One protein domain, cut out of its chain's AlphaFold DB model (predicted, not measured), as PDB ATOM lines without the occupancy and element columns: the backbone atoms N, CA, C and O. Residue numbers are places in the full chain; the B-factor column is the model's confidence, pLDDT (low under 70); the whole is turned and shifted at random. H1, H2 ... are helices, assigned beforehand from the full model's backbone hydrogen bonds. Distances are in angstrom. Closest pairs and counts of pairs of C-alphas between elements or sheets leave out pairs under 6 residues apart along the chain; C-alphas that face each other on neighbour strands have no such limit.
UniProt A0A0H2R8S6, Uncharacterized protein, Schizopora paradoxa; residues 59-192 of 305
ATOM      1  N   ASN A  59     272.970 313.215 466.834       61.38
ATOM      2  CA  ASN A  59     274.226 313.399 467.568       61.38
ATOM      3  C   ASN A  59     274.042 313.658 469.072       61.38
ATOM      4  O   ASN A  59     274.968 313.442 469.855       61.38
ATOM      5  N   LEU A  60     272.851 314.080 469.508       63.38
ATOM      6  CA  LEU A  60     272.576 314.365 470.920       63.38
ATOM      7  C   LEU A  60     272.730 313.126 471.814       63.38
ATOM      8  O   LEU A  60     273.272 313.242 472.911       63.38
ATOM      9  N   GLY A  61     272.333 311.934 471.353       61.34
ATOM     10  CA  GLY A  61     272.501 310.712 472.150       61.34
ATOM     11  C   GLY A  61     273.928 310.196 472.257       61.34
ATOM     12  O   GLY A  61     274.224 309.432 473.173       61.34
ATOM     13  N   LEU A  62     274.824 310.644 471.374       65.06
ATOM     14  CA  LEU A  62     276.248 310.330 471.457       65.06
ATOM     15  C   LEU A  62     277.003 311.256 472.415       65.06
ATOM     16  O   LEU A  62     277.994 310.833 473.009       65.06
ATOM     17  N   LEU A  63     276.557 312.509 472.537       70.31
ATOM     18  CA  LEU A  63     277.224 313.541 473.336       70.31
ATOM     19  C   LEU A  63     276.742 313.575 474.789       70.31
ATOM     20  O   LEU A  63     277.497 313.977 475.675       70.31
ATOM     21  N   LEU A  64     275.498 313.168 475.045       71.12
ATOM     22  CA  LEU A  64     274.944 313.146 476.393       71.12
ATOM     23  C   LEU A  64     275.369 311.874 477.147       71.12
ATOM     24  O   LEU A  64     275.396 310.789 476.563       71.12
ATOM     25  N   PRO A  65     275.667 311.970 478.458       67.62
ATOM     26  CA  PRO A  65     275.862 310.796 479.298       67.62
ATOM     27  C   PRO A  65     274.668 309.842 479.200       67.62
ATOM     28  O   PRO A  65     273.520 310.285 479.280       67.62
ATOM     29  N   SER A  66     274.921 308.531 479.155       62.31
ATOM     30  CA  SER A  66     273.877 307.492 479.069       62.31
ATOM     31  C   SER A  66     272.878 307.505 480.228       62.31
ATOM     32  O   SER A  66     271.856 306.838 480.172       62.31
ATOM     33  N   ARG A  67     273.151 308.270 481.291       64.56
ATOM     34  CA  ARG A  67     272.248 308.469 482.434       64.56
ATOM     35  C   ARG A  67     271.135 309.487 482.175       64.56
ATOM     36  O   ARG A  67     270.207 309.552 482.969       64.56
ATOM     37  N   LEU A  68     271.244 310.300 481.124       79.56
ATOM     38  CA  LEU A  68     270.274 311.359 480.831       79.56
ATOM     39  C   LEU A  68     269.196 310.934 479.837       79.56
ATOM     40  O   LEU A  68     268.176 311.614 479.742       79.56
ATOM     41  N   LEU A  69     269.421 309.847 479.097       87.81
ATOM     42  CA  LEU A  69     268.496 309.380 478.076       87.81
ATOM     43  C   LEU A  69     267.839 308.064 478.476       87.81
ATOM     44  O   LEU A  69     268.500 307.142 478.951       87.81
ATOM     45  N   SER A  70     266.529 307.980 478.262       93.94
ATOM     46  CA  SER A  70     265.762 306.755 478.455       93.94
ATOM     47  C   SER A  70     266.007 305.759 477.311       93.94
ATOM     48  O   SER A  70     266.377 306.171 476.205       93.94
ATOM     49  N   PRO A  71     265.748 304.452 477.520       96.81
ATOM     50  CA  PRO A  71     265.850 303.459 476.451       96.81
ATOM     51  C   PRO A  71     265.060 303.840 475.191       96.81
ATOM     52  O   PRO A  71     265.595 303.792 474.084       96.81
ATOM     53  N   GLY A  72     263.833 304.343 475.360       96.81
ATOM     54  CA  GLY A  72     262.997 304.796 474.246       96.81
ATOM     55  C   GLY A  72     263.582 305.988 473.477       96.81
ATOM     56  O   GLY A  72     263.396 306.097 472.266       96.81
ATOM     57  N   GLN A  73     264.344 306.874 474.130       95.31
ATOM     58  CA  GLN A  73     265.026 307.973 473.436       95.31
ATOM     59  C   GLN A  73     266.165 307.465 472.545       95.31
ATOM     60  O   GLN A  73     266.282 307.927 471.409       95.31
ATOM     61  N   TYR A  74     266.959 306.498 473.016       96.00
ATOM     62  CA  TYR A  74     267.966 305.834 472.181       96.00
ATOM     63  C   TYR A  74     267.321 305.081 471.019       96.00
ATOM     64  O   TYR A  74     267.742 305.249 469.874       96.00
ATOM     65  N   ALA A  75     266.254 304.328 471.289       97.62
ATOM     66  CA  ALA A  75     265.532 303.603 470.257       97.62
ATOM     67  C   ALA A  75     264.979 304.540 469.177       97.62
ATOM     68  O   ALA A  75     265.167 304.296 467.990       97.62
ATOM     69  N   ASN A  76     264.404 305.681 469.558       96.50
ATOM     70  CA  ASN A  76     263.919 306.672 468.599       96.50
ATOM     71  C   ASN A  76     265.032 307.294 467.743       96.50
ATOM     72  O   ASN A  76     264.794 307.599 466.576       96.50
ATOM     73  N   GLN A  77     266.243 307.470 468.278       95.62
ATOM     74  CA  GLN A  77     267.383 307.913 467.468       95.62
ATOM     75  C   GLN A  77     267.814 306.839 466.465       95.62
ATOM     76  O   GLN A  77     268.080 307.179 465.314       95.62
ATOM     77  N   ILE A  78     267.814 305.564 466.868       96.81
ATOM     78  CA  ILE A  78     268.083 304.431 465.972       96.81
ATOM     79  C   ILE A  78     267.039 304.379 464.850       96.81
ATOM     80  O   ILE A  78     267.413 304.376 463.681       96.81
ATOM     81  N   ARG A  79     265.739 304.448 465.177       96.88
ATOM     82  CA  ARG A  79     264.641 304.457 464.186       96.88
ATOM     83  C   ARG A  79     264.794 305.581 463.159       96.88
ATOM     84  O   ARG A  79     264.614 305.355 461.967       96.88
ATOM     85  N   ARG A  80     265.156 306.791 463.607       95.31
ATOM     86  CA  ARG A  80     265.400 307.946 462.720       95.31
ATOM     87  C   ARG A  80     266.618 307.737 461.826       95.31
ATOM     88  O   ARG A  80     266.544 308.012 460.633       95.31
ATOM     89  N   LEU A  81     267.719 307.241 462.388       94.75
ATOM     90  CA  LEU A  81     268.942 306.951 461.639       94.75
ATOM     91  C   LEU A  81     268.693 305.895 460.552       94.75
ATOM     92  O   LEU A  81     269.128 306.071 459.417       94.75
ATOM     93  N   CYS A  82     267.928 304.852 460.879       94.06
ATOM     94  CA  CYS A  82     267.516 303.796 459.955       94.06
ATOM     95  C   CYS A  82     266.304 304.169 459.082       94.06
ATOM     96  O   CYS A  82     265.815 303.327 458.333       94.06
ATOM     97  N   ARG A  83     265.813 305.415 459.145       94.44
ATOM     98  CA  ARG A  83     264.728 305.931 458.287       94.44
ATOM     99  C   ARG A  83     263.431 305.112 458.386       94.44
ATOM    100  O   ARG A  83     262.758 304.871 457.383       94.44
ATOM    101  N   HIS A  84     263.063 304.682 459.596       95.38
ATOM    102  CA  HIS A  84     261.821 303.928 459.850       95.38
ATOM    103  C   HIS A  84     260.558 304.737 459.539       95.38
ATOM    104  O   HIS A  84     259.509 304.158 459.304       95.38
ATOM    105  N   ASP A  85     260.652 306.067 459.514       95.25
ATOM    106  CA  ASP A  85     259.577 306.970 459.089       95.25
ATOM    107  C   ASP A  85     259.329 306.947 457.572       95.25
ATOM    108  O   ASP A  85     258.285 307.404 457.114       95.25
ATOM    109  N   LYS A  86     260.290 306.435 456.793       94.44
ATOM    110  CA  LYS A  86     260.268 306.426 455.321       94.44
ATOM    111  C   LYS A  86     260.155 305.031 454.724       94.44
ATOM    112  O   LYS A  86     260.085 304.916 453.508       94.44
ATOM    113  N   THR A  87     260.207 304.002 455.560       94.25
ATOM    114  CA  THR A  87     260.213 302.601 455.142       94.25
ATOM    115  C   THR A  87     259.156 301.836 455.913       94.25
ATOM    116  O   THR A  87     258.912 302.083 457.097       94.25
ATOM    117  N   THR A  88     258.535 300.875 455.256       93.75
ATOM    118  CA  THR A  88     257.650 299.907 455.899       93.75
ATOM    119  C   THR A  88     258.465 298.784 456.538       93.75
ATOM    120  O   THR A  88     259.649 298.598 456.254       93.75
ATOM    121  N   VAL A  89     257.832 298.017 457.429       94.06
ATOM    122  CA  VAL A  89     258.439 296.799 457.988       94.06
ATOM    123  C   VAL A  89     258.796 295.830 456.858       94.06
ATOM    124  O   VAL A  89     259.928 295.364 456.798       94.06
ATOM    125  N   VAL A  90     257.868 295.590 455.927       93.56
ATOM    126  CA  VAL A  90     258.068 294.674 454.795       93.56
ATOM    127  C   VAL A  90     259.305 295.059 453.984       93.56
ATOM    128  O   VAL A  90     260.176 294.217 453.797       93.56
ATOM    129  N   GLU A  91     259.441 296.330 453.591       91.88
ATOM    130  CA  GLU A  91     260.622 296.824 452.862       91.88
ATOM    131  C   GLU A  91     261.920 296.627 453.655       91.88
ATOM    132  O   GLU A  91     262.941 296.230 453.103       91.88
ATOM    133  N   ARG A  92     261.907 296.855 454.972       92.94
ATOM    134  CA  ARG A  92     263.110 296.633 455.790       92.94
ATOM    135  C   ARG A  92     263.509 295.169 455.871       92.94
ATOM    136  O   ARG A  92     264.697 294.895 455.937       92.94
ATOM    137  N   HIS A  93     262.552 294.246 455.867       92.50
ATOM    138  CA  HIS A  93     262.828 292.808 455.841       92.50
ATOM    139  C   HIS A  93     263.096 292.264 454.437       92.50
ATOM    140  O   HIS A  93     263.547 291.126 454.312       92.50
ATOM    141  N   SER A  94     262.819 293.050 453.395       88.94
ATOM    142  CA  SER A  94     263.013 292.640 452.011       88.94
ATOM    143  C   SER A  94     264.488 292.729 451.597       88.94
ATOM    144  O   SER A  94     264.973 291.901 450.836       88.94
ATOM    145  N   TYR A  95     265.252 293.682 452.133       83.50
ATOM    146  CA  TYR A  95     266.650 293.857 451.731       83.50
ATOM    147  C   TYR A  95     267.505 292.596 451.945       83.50
ATOM    148  O   TYR A  95     267.428 291.927 452.983       83.50
ATOM    149  N   LEU A  96     268.365 292.299 450.967       74.25
ATOM    150  CA  LEU A  96     269.405 291.271 451.088       74.25
ATOM    151  C   LEU A  96     270.593 291.794 451.910       74.25
ATOM    152  O   LEU A  96     270.841 292.997 451.935       74.25
ATOM    153  N   GLU A  97     271.369 290.898 452.543       70.25
ATOM    154  CA  GLU A  97     272.552 291.258 453.359       70.25
ATOM    155  C   GLU A  97     273.494 292.258 452.662       70.25
ATOM    156  O   GLU A  97     273.956 293.216 453.290       70.25
ATOM    157  N   ASP A  98     273.710 292.084 451.356       71.38
ATOM    158  CA  ASP A  98     274.558 292.961 450.544       71.38
ATOM    159  C   ASP A  98     273.938 294.350 450.322       71.38
ATOM    160  O   ASP A  98     274.649 295.352 450.316       71.38
ATOM    161  N   GLU A  99     272.613 294.444 450.214       76.00
ATOM    162  CA  GLU A  99     271.903 295.711 449.992       76.00
ATOM    163  C   GLU A  99     271.922 296.596 451.244       76.00
ATOM    164  O   GLU A  99     272.023 297.821 451.143       76.00
ATOM    165  N   TYR A 100     271.929 295.999 452.444       73.31
ATOM    166  CA  TYR A 100     272.058 296.756 453.694       73.31
ATOM    167  C   TYR A 100     273.376 297.533 453.786       73.31
ATOM    168  O   TYR A 100     273.447 298.547 454.490       73.31
ATOM    169  N   GLN A 101     274.432 297.083 453.098       72.56
ATOM    170  CA  GLN A 101     275.722 297.769 453.123       72.56
ATOM    171  C   GLN A 101     275.641 299.165 452.499       72.56
ATOM    172  O   GLN A 101     276.383 300.047 452.940       72.56
ATOM    173  N   ASP A 102     274.723 299.393 451.566       81.31
ATOM    174  CA  ASP A 102     274.624 300.655 450.833       81.31
ATOM    175  C   ASP A 102     273.558 301.606 451.404       81.31
ATOM    176  O   ASP A 102     273.528 302.788 451.054       81.31
ATOM    177  N   LEU A 103     272.721 301.142 452.342       86.31
ATOM    178  CA  LEU A 103     271.661 301.959 452.951       86.31
ATOM    179  C   LEU A 103     272.194 303.068 453.870       86.31
ATOM    180  O   LEU A 103     271.602 304.151 453.945       86.31
ATOM    181  N   LEU A 104     273.299 302.800 454.572       89.94
ATOM    182  CA  LEU A 104     273.923 303.721 455.523       89.94
ATOM    183  C   LEU A 104     275.359 304.050 455.119       89.94
ATOM    184  O   LEU A 104     276.167 303.168 454.820       89.94
ATOM    185  N   THR A 105     275.721 305.325 455.227       92.19
ATOM    186  CA  THR A 105     277.114 305.769 455.131       92.19
ATOM    187  C   THR A 105     277.965 305.157 456.248       92.19
ATOM    188  O   THR A 105     277.475 304.747 457.301       92.19
ATOM    189  N   GLN A 106     279.288 305.133 456.065       90.88
ATOM    190  CA  GLN A 106     280.210 304.627 457.091       90.88
ATOM    191  C   GLN A 106     280.102 305.390 458.425       90.88
ATOM    192  O   GLN A 106     280.274 304.804 459.494       90.88
ATOM    193  N   GLU A 107     279.805 306.689 458.381       92.44
ATOM    194  CA  GLU A 107     279.586 307.500 459.580       92.44
ATOM    195  C   GLU A 107     278.272 307.138 460.285       92.44
ATOM    196  O   GLU A 107     278.254 306.965 461.507       92.44
ATOM    197  N   GLU A 108     277.194 306.933 459.527       93.12
ATOM    198  CA  GLU A 108     275.911 306.468 460.062       93.12
ATOM    199  C   GLU A 108     276.041 305.062 460.666       93.12
ATOM    200  O   GLU A 108     275.570 304.845 461.777       93.12
ATOM    201  N   LYS A 109     276.769 304.129 460.034       93.06
ATOM    202  CA  LYS A 109     277.038 302.787 460.600       93.06
ATOM    203  C   LYS A 109     277.775 302.853 461.940       93.06
ATOM    204  O   LYS A 109     277.441 302.133 462.886       93.06
ATOM    205  N   ARG A 110     278.772 303.738 462.052       92.94
ATOM    206  CA  ARG A 110     279.486 303.987 463.319       92.94
ATOM    207  C   ARG A 110     278.557 304.588 464.372       92.94
ATOM    208  O   ARG A 110     278.619 304.185 465.532       92.94
ATOM    209  N   THR A 111     277.702 305.525 463.975       94.25
ATOM    210  CA  THR A 111     276.697 306.148 464.849       94.25
ATOM    211  C   THR A 111     275.695 305.113 465.351       94.25
ATOM    212  O   THR A 111     275.482 305.019 466.557       94.25
ATOM    213  N   LEU A 112     275.165 304.276 464.458       95.38
ATOM    214  CA  LEU A 112     274.253 303.183 464.781       95.38
ATOM    215  C   LEU A 112     274.880 302.231 465.797       95.38
ATOM    216  O   LEU A 112     274.274 301.946 466.822       95.38
ATOM    217  N   THR A 113     276.125 301.808 465.559       95.50
ATOM    218  CA  THR A 113     276.856 300.922 466.478       95.50
ATOM    219  C   THR A 113     276.945 301.524 467.880       95.50
ATOM    220  O   THR A 113     276.597 300.858 468.850       95.50
ATOM    221  N   LYS A 114     277.324 302.803 467.998       95.25
ATOM    222  CA  LYS A 114     277.403 303.490 469.296       95.25
ATOM    223  C   LYS A 114     276.036 303.625 469.973       95.25
ATOM    224  O   LYS A 114     275.948 303.479 471.186       95.25
ATOM    225  N   LEU A 115     274.973 303.914 469.219       95.88
ATOM    226  CA  LEU A 115     273.617 303.985 469.772       95.88
ATOM    227  C   LEU A 115     273.149 302.612 470.274       95.88
ATOM    228  O   LEU A 115     272.584 302.531 471.364       95.88
ATOM    229  N   CYS A 116     273.439 301.537 469.535       97.00
ATOM    230  CA  CYS A 116     273.176 300.164 469.968       97.00
ATOM    231  C   CYS A 116     273.961 299.809 471.238       97.00
ATOM    232  O   CYS A 116     273.378 299.264 472.172       97.00
ATOM    233  N   GLU A 117     275.249 300.160 471.312       96.12
ATOM    234  CA  GLU A 117     276.078 299.988 472.515       96.12
ATOM    235  C   GLU A 117     275.474 300.722 473.721       96.12
ATOM    236  O   GLU A 117     275.335 300.139 474.794       96.12
ATOM    237  N   ARG A 118     275.039 301.978 473.550       95.56
ATOM    238  CA  ARG A 118     274.394 302.753 474.623       95.56
ATOM    239  C   ARG A 118     273.064 302.162 475.074       95.56
ATOM    240  O   ARG A 118     272.799 302.143 476.272       95.56
ATOM    241  N   LEU A 119     272.240 301.677 474.147       96.69
ATOM    242  CA  LEU A 119     270.976 301.031 474.488       96.69
ATOM    243  C   LEU A 119     271.210 299.708 475.234       96.69
ATOM    244  O   LEU A 119     270.552 299.451 476.239       96.69
ATOM    245  N   LEU A 120     272.195 298.912 474.805       96.62
ATOM    246  CA  LEU A 120     272.609 297.694 475.504       96.62
ATOM    247  C   LEU A 120     273.199 298.000 476.890       96.62
ATOM    248  O   LEU A 120     272.954 297.261 477.832       96.62
ATOM    249  N   GLU A 121     273.898 299.122 477.076       95.88
ATOM    250  CA  GLU A 121     274.370 299.560 478.401       95.88
ATOM    251  C   GLU A 121     273.208 299.781 479.389       95.88
ATOM    252  O   GLU A 121     273.385 299.664 480.601       95.88
ATOM    253  N   LEU A 122     272.006 300.105 478.903       95.50
ATOM    254  CA  LEU A 122     270.822 300.287 479.748       95.50
ATOM    255  C   LEU A 122     270.159 298.965 480.158       95.50
ATOM    256  O   LEU A 122     269.403 298.972 481.131       95.50
ATOM    257  N   THR A 123     270.461 297.839 479.498       95.62
ATOM    258  CA  THR A 123     269.940 296.518 479.904       95.62
ATOM    259  C   THR A 123     270.638 295.985 481.159       95.62
ATOM    260  O   THR A 123     270.107 295.145 481.882       95.62
ATOM    261  N   THR A 124     271.821 296.506 481.489       93.88
ATOM    262  CA  THR A 124     272.581 296.057 482.666       93.88
ATOM    263  C   THR A 124     272.082 296.681 483.965       93.88
ATOM    264  O   THR A 124     272.272 296.104 485.035       93.88
ATOM    265  N   LYS A 125     271.389 297.821 483.887       92.88
ATOM    266  CA  LYS A 125     270.899 298.587 485.040       92.88
ATOM    267  C   LYS A 125     269.503 298.115 485.428       92.88
ATOM    268  O   LYS A 125     268.583 298.237 484.628       92.88
ATOM    269  N   ASP A 126     269.323 297.664 486.670       93.31
ATOM    270  CA  ASP A 126     268.040 297.114 487.143       93.31
ATOM    271  C   ASP A 126     266.852 298.067 486.914       93.31
ATOM    272  O   ASP A 126     265.778 297.626 486.524       93.31
ATOM    273  N   SER A 127     267.044 299.383 487.075       94.69
ATOM    274  CA  SER A 127     265.976 300.380 486.900       94.69
ATOM    275  C   SER A 127     265.521 300.594 485.453       94.69
ATOM    276  O   SER A 127     264.446 301.150 485.236       94.69
ATOM    277  N   THR A 128     266.329 300.206 484.463       95.44
ATOM    278  CA  THR A 128     266.024 300.386 483.033       95.44
ATOM    279  C   THR A 128     266.031 299.084 482.243       95.44
ATOM    280  O   THR A 128     265.720 299.125 481.054       95.44
ATOM    281  N   ARG A 129     266.365 297.951 482.879       94.81
ATOM    282  CA  ARG A 129     266.604 296.662 482.221       94.81
ATOM    283  C   ARG A 129     265.440 296.248 481.339       94.81
ATOM    284  O   ARG A 129     265.621 296.144 480.133       94.81
ATOM    285  N   ASP A 130     264.253 296.098 481.915       94.12
ATOM    286  CA  ASP A 130     263.095 295.560 481.195       94.12
ATOM    287  C   ASP A 130     262.693 296.437 480.003       94.12
ATOM    288  O   ASP A 130     262.454 295.938 478.904       94.12
ATOM    289  N   ALA A 131     262.692 297.760 480.193       96.19
ATOM    290  CA  ALA A 131     262.391 298.710 479.126       96.19
ATOM    291  C   ALA A 131     263.462 298.698 478.022       96.19
ATOM    292  O   ALA A 131     263.133 298.786 476.841       96.19
ATOM    293  N   ALA A 132     264.742 298.575 478.384       96.75
ATOM    294  CA  ALA A 132     265.832 298.498 477.419       96.75
ATOM    295  C   ALA A 132     265.826 297.179 476.642       96.75
ATOM    296  O   ALA A 132     265.988 297.201 475.426       96.75
ATOM    297  N   GLU A 133     265.589 296.046 477.306       96.19
ATOM    298  CA  GLU A 133     265.453 294.750 476.639       96.19
ATOM    299  C   GLU A 133     264.286 294.752 475.648       96.19
ATOM    300  O   GLU A 133     264.443 294.287 474.518       96.19
ATOM    301  N   ALA A 134     263.137 295.312 476.044       95.44
ATOM    302  CA  ALA A 134     261.973 295.434 475.172       95.44
ATOM    303  C   ALA A 134     262.278 296.277 473.922       95.44
ATOM    304  O   ALA A 134     261.951 295.860 472.812       95.44
ATOM    305  N   GLU A 135     262.954 297.420 474.078       98.00
ATOM    306  CA  GLU A 135     263.357 298.272 472.949       98.00
ATOM    307  C   GLU A 135     264.398 297.593 472.045       98.00
ATOM    308  O   GLU A 135     264.294 297.687 470.822       98.00
ATOM    309  N   VAL A 136     265.376 296.877 472.614       97.38
ATOM    310  CA  VAL A 136     266.359 296.094 471.844       97.38
ATOM    311  C   VAL A 136     265.650 295.056 470.985       97.38
ATOM    312  O   VAL A 136     265.857 295.020 469.774       97.38
ATOM    313  N   ILE A 137     264.777 294.248 471.591       96.06
ATOM    314  CA  ILE A 137     264.039 293.204 470.876       96.06
ATOM    315  C   ILE A 137     263.168 293.835 469.790       96.06
ATOM    316  O   ILE A 137     263.248 293.407 468.642       96.06
ATOM    317  N   ALA A 138     262.409 294.884 470.117       96.69
ATOM    318  CA  ALA A 138     261.548 295.565 469.159       96.69
ATOM    319  C   ALA A 138     262.332 296.123 467.963       96.69
ATOM    320  O   ALA A 138     261.892 295.977 466.827       96.69
ATOM    321  N   LEU A 139     263.493 296.746 468.179       97.38
ATOM    322  CA  LEU A 139     264.320 297.260 467.084       97.38
ATOM    323  C   LEU A 139     264.870 296.138 466.200       97.38
ATOM    324  O   LEU A 139     264.803 296.245 464.981       97.38
ATOM    325  N   MET A 140     265.391 295.068 466.806       95.38
ATOM    326  CA  MET A 140     265.977 293.943 466.070       95.38
ATOM    327  C   MET A 140     264.948 293.155 465.266       95.38
ATOM    328  O   MET A 140     265.293 292.602 464.222       95.38
ATOM    329  N   THR A 141     263.711 293.061 465.757       95.56
ATOM    330  CA  THR A 141     262.638 292.390 465.023       95.56
ATOM    331  C   THR A 141     262.033 293.273 463.949       95.56
ATOM    332  O   THR A 141     261.648 292.719 462.936       95.56
ATOM    333  N   ASN A 142     261.973 294.601 464.125       95.94
ATOM    334  CA  ASN A 142     261.425 295.534 463.128       95.94
ATOM    335  C   ASN A 142     262.393 295.900 461.996       95.94
ATOM    336  O   ASN A 142     261.956 296.451 460.981       95.94
ATOM    337  N   ASP A 143     263.699 295.729 462.212       95.00
ATOM    338  CA  ASP A 143     264.731 296.137 461.265       95.00
ATOM    339  C   ASP A 143     265.986 295.244 461.364       95.00
ATOM    340  O   ASP A 143     266.809 295.411 462.281       95.00
ATOM    341  N   PRO A 144     266.188 294.323 460.401       92.25
ATOM    342  CA  PRO A 144     267.374 293.469 460.354       92.25
ATOM    343  C   PRO A 144     268.705 294.240 460.286       92.25
ATOM    344  O   PRO A 144     269.733 293.726 460.736       92.25
ATOM    345  N   LEU A 145     268.709 295.492 459.810       92.56
ATOM    346  CA  LEU A 145     269.900 296.345 459.782       92.56
ATOM    347  C   LEU A 145     270.417 296.659 461.193       92.56
ATOM    348  O   LEU A 145     271.625 296.736 461.414       92.56
ATOM    349  N   VAL A 146     269.514 296.831 462.166       94.94
ATOM    350  CA  VAL A 146     269.857 297.150 463.567       94.94
ATOM    351  C   VAL A 146     270.388 295.923 464.301       94.94
ATOM    352  O   VAL A 146     271.239 296.016 465.194       94.94
ATOM    353  N   ARG A 147     269.928 294.743 463.895       92.38
ATOM    354  CA  ARG A 147     270.339 293.473 464.478       92.38
ATOM    355  C   ARG A 147     271.842 293.222 464.351       92.38
ATOM    356  O   ARG A 147     272.461 292.804 465.330       92.38
ATOM    357  N   PHE A 148     272.441 293.474 463.187       89.25
ATOM    358  CA  PHE A 148     273.869 293.218 462.959       89.25
ATOM    359  C   PHE A 148     274.799 293.935 463.964       89.25
ATOM    360  O   PHE A 148     275.624 293.263 464.602       89.25
ATOM    361  N   PRO A 149     274.691 295.264 464.178       93.44
ATOM    362  CA  PRO A 149     275.510 295.954 465.167       93.44
ATOM    363  C   PRO A 149     275.205 295.513 466.604       93.44
ATOM    364  O   PRO A 149     276.142 295.411 467.397       93.44
ATOM    365  N   MET A 150     273.953 295.188 466.956       94.31
ATOM    366  CA  MET A 150     273.624 294.657 468.291       94.31
ATOM    367  C   MET A 150     274.271 293.291 468.539       94.31
ATOM    368  O   MET A 150     274.962 293.110 469.543       94.31
ATOM    369  N   ARG A 151     274.144 292.357 467.589       93.44
ATOM    370  CA  ARG A 151     274.782 291.032 467.648       93.44
ATOM    371  C   ARG A 151     276.296 291.158 467.776       93.44
ATOM    372  O   ARG A 151     276.892 290.515 468.634       93.44
ATOM    373  N   SER A 152     276.909 292.009 466.955       93.25
ATOM    374  CA  SER A 152     278.356 292.245 466.976       93.25
ATOM    375  C   SER A 152     278.813 292.821 468.319       93.25
ATOM    376  O   SER A 152     279.825 292.397 468.871       93.25
ATOM    377  N   THR A 153     278.046 293.754 468.880       94.94
ATOM    378  CA  THR A 153     278.316 294.359 470.193       94.94
ATOM    379  C   THR A 153     278.318 293.315 471.308       94.94
ATOM    380  O   THR A 153     279.250 293.297 472.113       94.94
ATOM    381  N   ILE A 154     277.324 292.419 471.319       95.00
ATOM    382  CA  ILE A 154     277.221 291.316 472.288       95.00
ATOM    383  C   ILE A 154     278.363 290.317 472.077       95.00
ATOM    384  O   ILE A 154     279.071 289.986 473.024       95.00
ATOM    385  N   MET A 155     278.588 289.871 470.837       94.81
ATOM    386  CA  MET A 155     279.598 288.860 470.501       94.81
ATOM    387  C   MET A 155     281.006 289.285 470.929       94.81
ATOM    388  O   MET A 155     281.754 288.491 471.494       94.81
ATOM    389  N   TYR A 156     281.352 290.554 470.706       95.19
ATOM    390  CA  TYR A 156     282.649 291.115 471.081       95.19
ATOM    391  C   TYR A 156     282.671 291.732 472.486       95.19
ATOM    392  O   TYR A 156     283.666 292.358 472.841       95.19
ATOM    393  N   SER A 157     281.603 291.566 473.280       93.31
ATOM    394  CA  SER A 157     281.497 292.061 474.663       93.31
ATOM    395  C   SER A 157     281.882 293.539 474.810       93.31
ATOM    396  O   SER A 157     282.598 293.924 475.733       93.31
ATOM    397  N   ARG A 158     281.440 294.389 473.870       93.94
ATOM    398  CA  ARG A 158     281.812 295.818 473.850       93.94
ATOM    399  C   ARG A 158     281.113 296.646 474.930       93.94
ATOM    400  O   ARG A 158     281.490 297.790 475.160       93.94
ATOM    401  N   VAL A 159     280.100 296.074 475.576       93.38
ATOM    402  CA  VAL A 159     279.366 296.672 476.692       93.38
ATOM    403  C   VAL A 159     279.576 295.787 477.915       93.38
ATOM    404  O   VAL A 159     279.260 294.599 477.892       93.38
ATOM    405  N   GLU A 160     280.117 296.365 478.986       93.38
ATOM    406  CA  GLU A 160     280.330 295.653 480.248       93.38
ATOM    407  C   GLU A 160     279.007 295.073 480.766       93.38
ATOM    408  O   GLU A 160     277.993 295.763 480.786       93.38
ATOM    409  N   GLY A 161     279.005 293.797 481.160       90.12
ATOM    410  CA  GLY A 161     277.802 293.097 481.624       90.12
ATOM    411  C   GLY A 161     276.893 292.555 480.512       90.12
ATOM    412  O   GLY A 161     275.966 291.810 480.826       90.12
ATOM    413  N   VAL A 162     277.173 292.856 479.237       91.94
ATOM    414  CA  VAL A 162     276.479 292.293 478.067       91.94
ATOM    415  C   VAL A 162     277.442 291.437 477.250       91.94
ATOM    416  O   VAL A 162     278.234 291.943 476.459       91.94
ATOM    417  N   THR A 163     277.378 290.121 477.442       92.50
ATOM    418  CA  THR A 163     278.308 289.159 476.831       92.50
ATOM    419  C   THR A 163     277.552 287.938 476.303       92.50
ATOM    420  O   THR A 163     276.411 287.717 476.701       92.50
ATOM    421  N   PRO A 164     278.167 287.080 475.470       90.31
ATOM    422  CA  PRO A 164     277.540 285.827 475.042       90.31
ATOM    423  C   PRO A 164     277.208 284.877 476.202       90.31
ATOM    424  O   PRO A 164     276.417 283.961 476.034       90.31
ATOM    425  N   GLY A 165     277.833 285.070 477.371       87.81
ATOM    426  CA  GLY A 165     277.620 284.233 478.550       87.81
ATOM    427  C   GLY A 165     276.463 284.676 479.448       87.81
ATOM    428  O   GLY A 165     276.100 283.925 480.349       87.81
ATOM    429  N   ASN A 166     275.896 285.872 479.251       90.12
ATOM    430  CA  ASN A 166     274.743 286.319 480.033       90.12
ATOM    431  C   ASN A 166     273.422 285.870 479.379       90.12
ATOM    432  O   ASN A 166     273.365 285.654 478.173       90.12
ATOM    433  N   GLU A 167     272.349 285.732 480.163       88.88
ATOM    434  CA  GLU A 167     271.069 285.190 479.673       88.88
ATOM    435  C   GLU A 167     270.508 285.987 478.483       88.88
ATOM    436  O   GLU A 167     270.175 285.409 477.448       88.88
ATOM    437  N   PHE A 168     270.464 287.318 478.598       90.06
ATOM    438  CA  PHE A 168     269.900 288.189 477.566       90.06
ATOM    439  C   PHE A 168     270.710 288.174 476.261       90.06
ATOM    440  O   PHE A 168     270.160 287.958 475.183       90.06
ATOM    441  N   GLY A 169     272.023 288.374 476.341       90.38
ATOM    442  CA  GLY A 169     272.920 288.357 475.190       90.38
ATOM    443  C   GLY A 169     272.917 286.995 474.509       90.38
ATOM    444  O   GLY A 169     272.815 286.922 473.286       90.38
ATOM    445  N   ASN A 170     272.921 285.920 475.294       89.38
ATOM    446  CA  ASN A 170     272.809 284.565 474.780       89.38
ATOM    447  C   ASN A 170     271.495 284.342 474.007       89.38
ATOM    448  O   ASN A 170     271.519 283.827 472.889       89.38
ATOM    449  N   ALA A 171     270.361 284.810 474.541       87.62
ATOM    450  CA  ALA A 171     269.061 284.730 473.871       87.62
ATOM    451  C   ALA A 171     269.045 285.467 472.516       87.62
ATOM    452  O   ALA A 171     268.507 284.966 471.526       87.62
ATOM    453  N   ILE A 172     269.691 286.633 472.432       90.44
ATOM    454  CA  ILE A 172     269.830 287.380 471.174       90.44
ATOM    455  C   ILE A 172     270.742 286.652 470.169       90.44
ATOM    456  O   ILE A 172     270.476 286.643 468.966       90.44
ATOM    457  N   LEU A 173     271.825 286.017 470.627       90.94
ATOM    458  CA  LEU A 173     272.759 285.323 469.735       90.94
ATOM    459  C   LEU A 173     272.198 284.003 469.186       90.94
ATOM    460  O   LEU A 173     272.427 283.698 468.010       90.94
ATOM    461  N   PHE A 174     271.457 283.250 470.005       88.56
ATOM    462  CA  PHE A 174     270.886 281.949 469.636       88.56
ATOM    463  C   PHE A 174     269.685 282.034 468.688       88.56
ATOM    464  O   PHE A 174     269.322 281.037 468.071       88.56
ATOM    465  N   THR A 175     269.098 283.215 468.510       88.56
ATOM    466  CA  THR A 175     267.912 283.422 467.664       88.56
ATOM    467  C   THR A 175     268.246 283.763 466.206       88.56
ATOM    468  O   THR A 175     267.353 284.124 465.449       88.56
ATOM    469  N   GLU A 176     269.505 283.625 465.761       86.88
ATOM    470  CA  GLU A 176     269.944 283.911 464.376       86.88
ATOM    471  C   GLU A 176     269.054 283.268 463.312       86.88
ATOM    472  O   GLU A 176     268.490 283.957 462.465       86.88
ATOM    473  N   MET A 177     268.881 281.954 463.397       86.81
ATOM    474  CA  MET A 177     268.058 281.209 462.451       86.81
ATOM    475  C   MET A 177     266.595 281.673 462.491       86.81
ATOM    476  O   MET A 177     265.948 281.761 461.455       86.81
ATOM    477  N   HIS A 178     266.084 282.049 463.669       89.44
ATOM    478  CA  HIS A 178     264.732 282.589 463.798       89.44
ATOM    479  C   HIS A 178     264.603 283.936 463.096       89.44
ATOM    480  O   HIS A 178     263.655 284.137 462.348       89.44
ATOM    481  N   HIS A 179     265.567 284.838 463.288       90.50
ATOM    482  CA  HIS A 179     265.580 286.123 462.598       90.50
ATOM    483  C   HIS A 179     265.556 285.946 461.077       90.50
ATOM    484  O   HIS A 179     264.819 286.665 460.409       90.50
ATOM    485  N   GLN A 180     266.304 284.981 460.537       89.56
ATOM    486  CA  GLN A 180     266.314 284.687 459.101       89.56
ATOM    487  C   GLN A 180     264.966 284.141 458.612       89.56
ATOM    488  O   GLN A 180     264.424 284.658 457.638       89.56
ATOM    489  N   ILE A 181     264.397 283.150 459.310       91.69
ATOM    490  CA  ILE A 181     263.092 282.563 458.965       91.69
ATOM    491  C   ILE A 181     261.994 283.635 459.009       91.69
ATOM    492  O   ILE A 181     261.250 283.803 458.046       91.69
ATOM    493  N   TRP A 182     261.912 284.399 460.099       94.81
ATOM    494  CA  TRP A 182     260.888 285.428 460.263       94.81
ATOM    495  C   TRP A 182     261.075 286.609 459.313       94.81
ATOM    496  O   TRP A 182     260.092 287.089 458.755       94.81
ATOM    497  N   SER A 183     262.310 287.056 459.076       92.38
ATOM    498  CA  SER A 183     262.565 288.134 458.110       92.38
ATOM    499  C   SER A 183     262.236 287.699 456.688       92.38
ATOM    500  O   SER A 183     261.611 288.461 455.962       92.38
ATOM    501  N   GLY A 184     262.578 286.464 456.305       91.19
ATOM    502  CA  GLY A 184     262.206 285.917 455.001       91.19
ATOM    503  C   GLY A 184     260.691 285.842 454.810       91.19
ATOM    504  O   GLY A 184     260.196 286.162 453.733       91.19
ATOM    505  N   PHE A 185     259.956 285.481 455.867       93.44
ATOM    506  CA  PHE A 185     258.495 285.450 455.851       93.44
ATOM    507  C   PHE A 185     257.888 286.856 455.725       93.44
ATOM    508  O   PHE A 185     257.092 287.100 454.824       93.44
ATOM    509  N   ILE A 186     258.295 287.794 456.588       94.44
ATOM    510  CA  ILE A 186     257.736 289.156 456.651       94.44
ATOM    511  C   ILE A 186     258.116 289.989 455.426       94.44
ATOM    512  O   ILE A 186     257.279 290.709 454.891       94.44
ATOM    513  N   GLY A 187     259.363 289.896 454.966       90.94
ATOM    514  CA  GLY A 187     259.848 290.656 453.813       90.94
ATOM    515  C   GLY A 187     259.240 290.209 452.484       90.94
ATOM    516  O   GLY A 187     259.556 290.796 451.453       90.94
ATOM    517  N   GLY A 188     258.422 289.147 452.475       80.50
ATOM    518  CA  GLY A 188     257.831 288.583 451.260       80.50
ATOM    519  C   GLY A 188     258.883 288.125 450.248       80.50
ATOM    520  O   GLY A 188     258.600 288.016 449.050       80.50
ATOM    521  N   HIS A 189     260.125 287.914 450.696       61.66
ATOM    522  CA  HIS A 189     261.244 287.792 449.786       61.66
ATOM    523  C   HIS A 189     261.296 286.417 449.136       61.66
ATOM    524  O   HIS A 189     261.344 285.379 449.795       61.66
ATOM    525  N   LYS A 190     261.474 286.464 447.811       47.09
ATOM    526  CA  LYS A 190     262.232 285.500 447.005       47.09
ATOM    527  C   LYS A 190     263.696 285.483 447.477       47.09
ATOM    528  O   LYS A 190     264.604 285.712 446.680       47.09
ATOM    529  N   CYS A 191     263.946 285.305 448.776       41.81
ATOM    530  CA  CYS A 191     265.281 285.012 449.277       41.81
ATOM    531  C   CYS A 191     265.753 283.834 448.430       41.81
ATOM    532  O   CYS A 191     264.977 282.888 448.317       41.81
ATOM    533  N   ASN A 192     266.882 283.996 447.721       44.31
ATOM    534  CA  ASN A 192     267.439 283.110 446.688       44.31
ATOM    535  C   ASN A 192     266.785 281.726 446.641       44.31
ATOM    536  O   ASN A 192     266.695 281.103 447.689       44.31
TER     537      ASN A 192
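What this domain is: This is residues 59 to 192 of the 305 residues of an uncharacterized protein of Schizopora paradoxa (UniProt A0A0H2R8S6). Helices H2, H5 and H6 form an up-and-down bundle, each running against the one before it, and H7 crosses H5. H8 packs on H7, H3 and H9 pack crosswise at one end, and H1 packs on H5. The printed part has 134 residues with nine named helices, H1 to H9, and no named strand: all helix. It is compact, with a radius of gyration of the C-alphas of 14.3 A and spans of 42 by 31 by 23 A.

How they stand to each other: H5, residues 106 to 121, touches H2, residues 71 to 81, opposite ways at a shallow tilt of 13 degrees; the closest C-alphas, Pro 71 and Leu 119, are 6.0 A apart. H6, residues 129 to 142, touches H2 the same way at a shallow tilt of 22 degrees, closest C-alphas Pro 71 and Ala 132, 5.1 A. H5 and H6 are a hairpin. H7, residues 144 to 155, touches H5 at a steep tilt of 60 degrees, closest C-alphas Thr 113 and Pro 149, 5.3 A. H8, residues 167 to 174, touches H7 residues 151 to 155 alone, closest C-alphas Ile 154 and Gly 169, 6.0 A. H3, residues 89 to 94, touches H9, residues 176 to 186, closest C-alphas His 93 and Ser 183, 5.2 A. H1, residues 59 to 63, touches H5, closest C-alphas Leu 62 and Leu 115, 7.1 A. H4, residues 97 to 103, touches no helix. O i to N i+4 pairs are within hydrogen-bond range throughout, except in H7, 6 of 8, and H4, 0 of 3 beside 3 of 4 O i to N i+3.

Where its parts are: H5 spans 22.7 A from C-alpha 106 at (280.210, 304.627, 457.091); H6 spans 19.8 A. H9 ends at C-alpha 186, (257.736, 289.156, 456.651).

The domain as a whole: The printed part has no cut; H7 to H8 is a long link. Residues 59 to 62, 65 to 67 and 189 to 192 have pLDDT under 70.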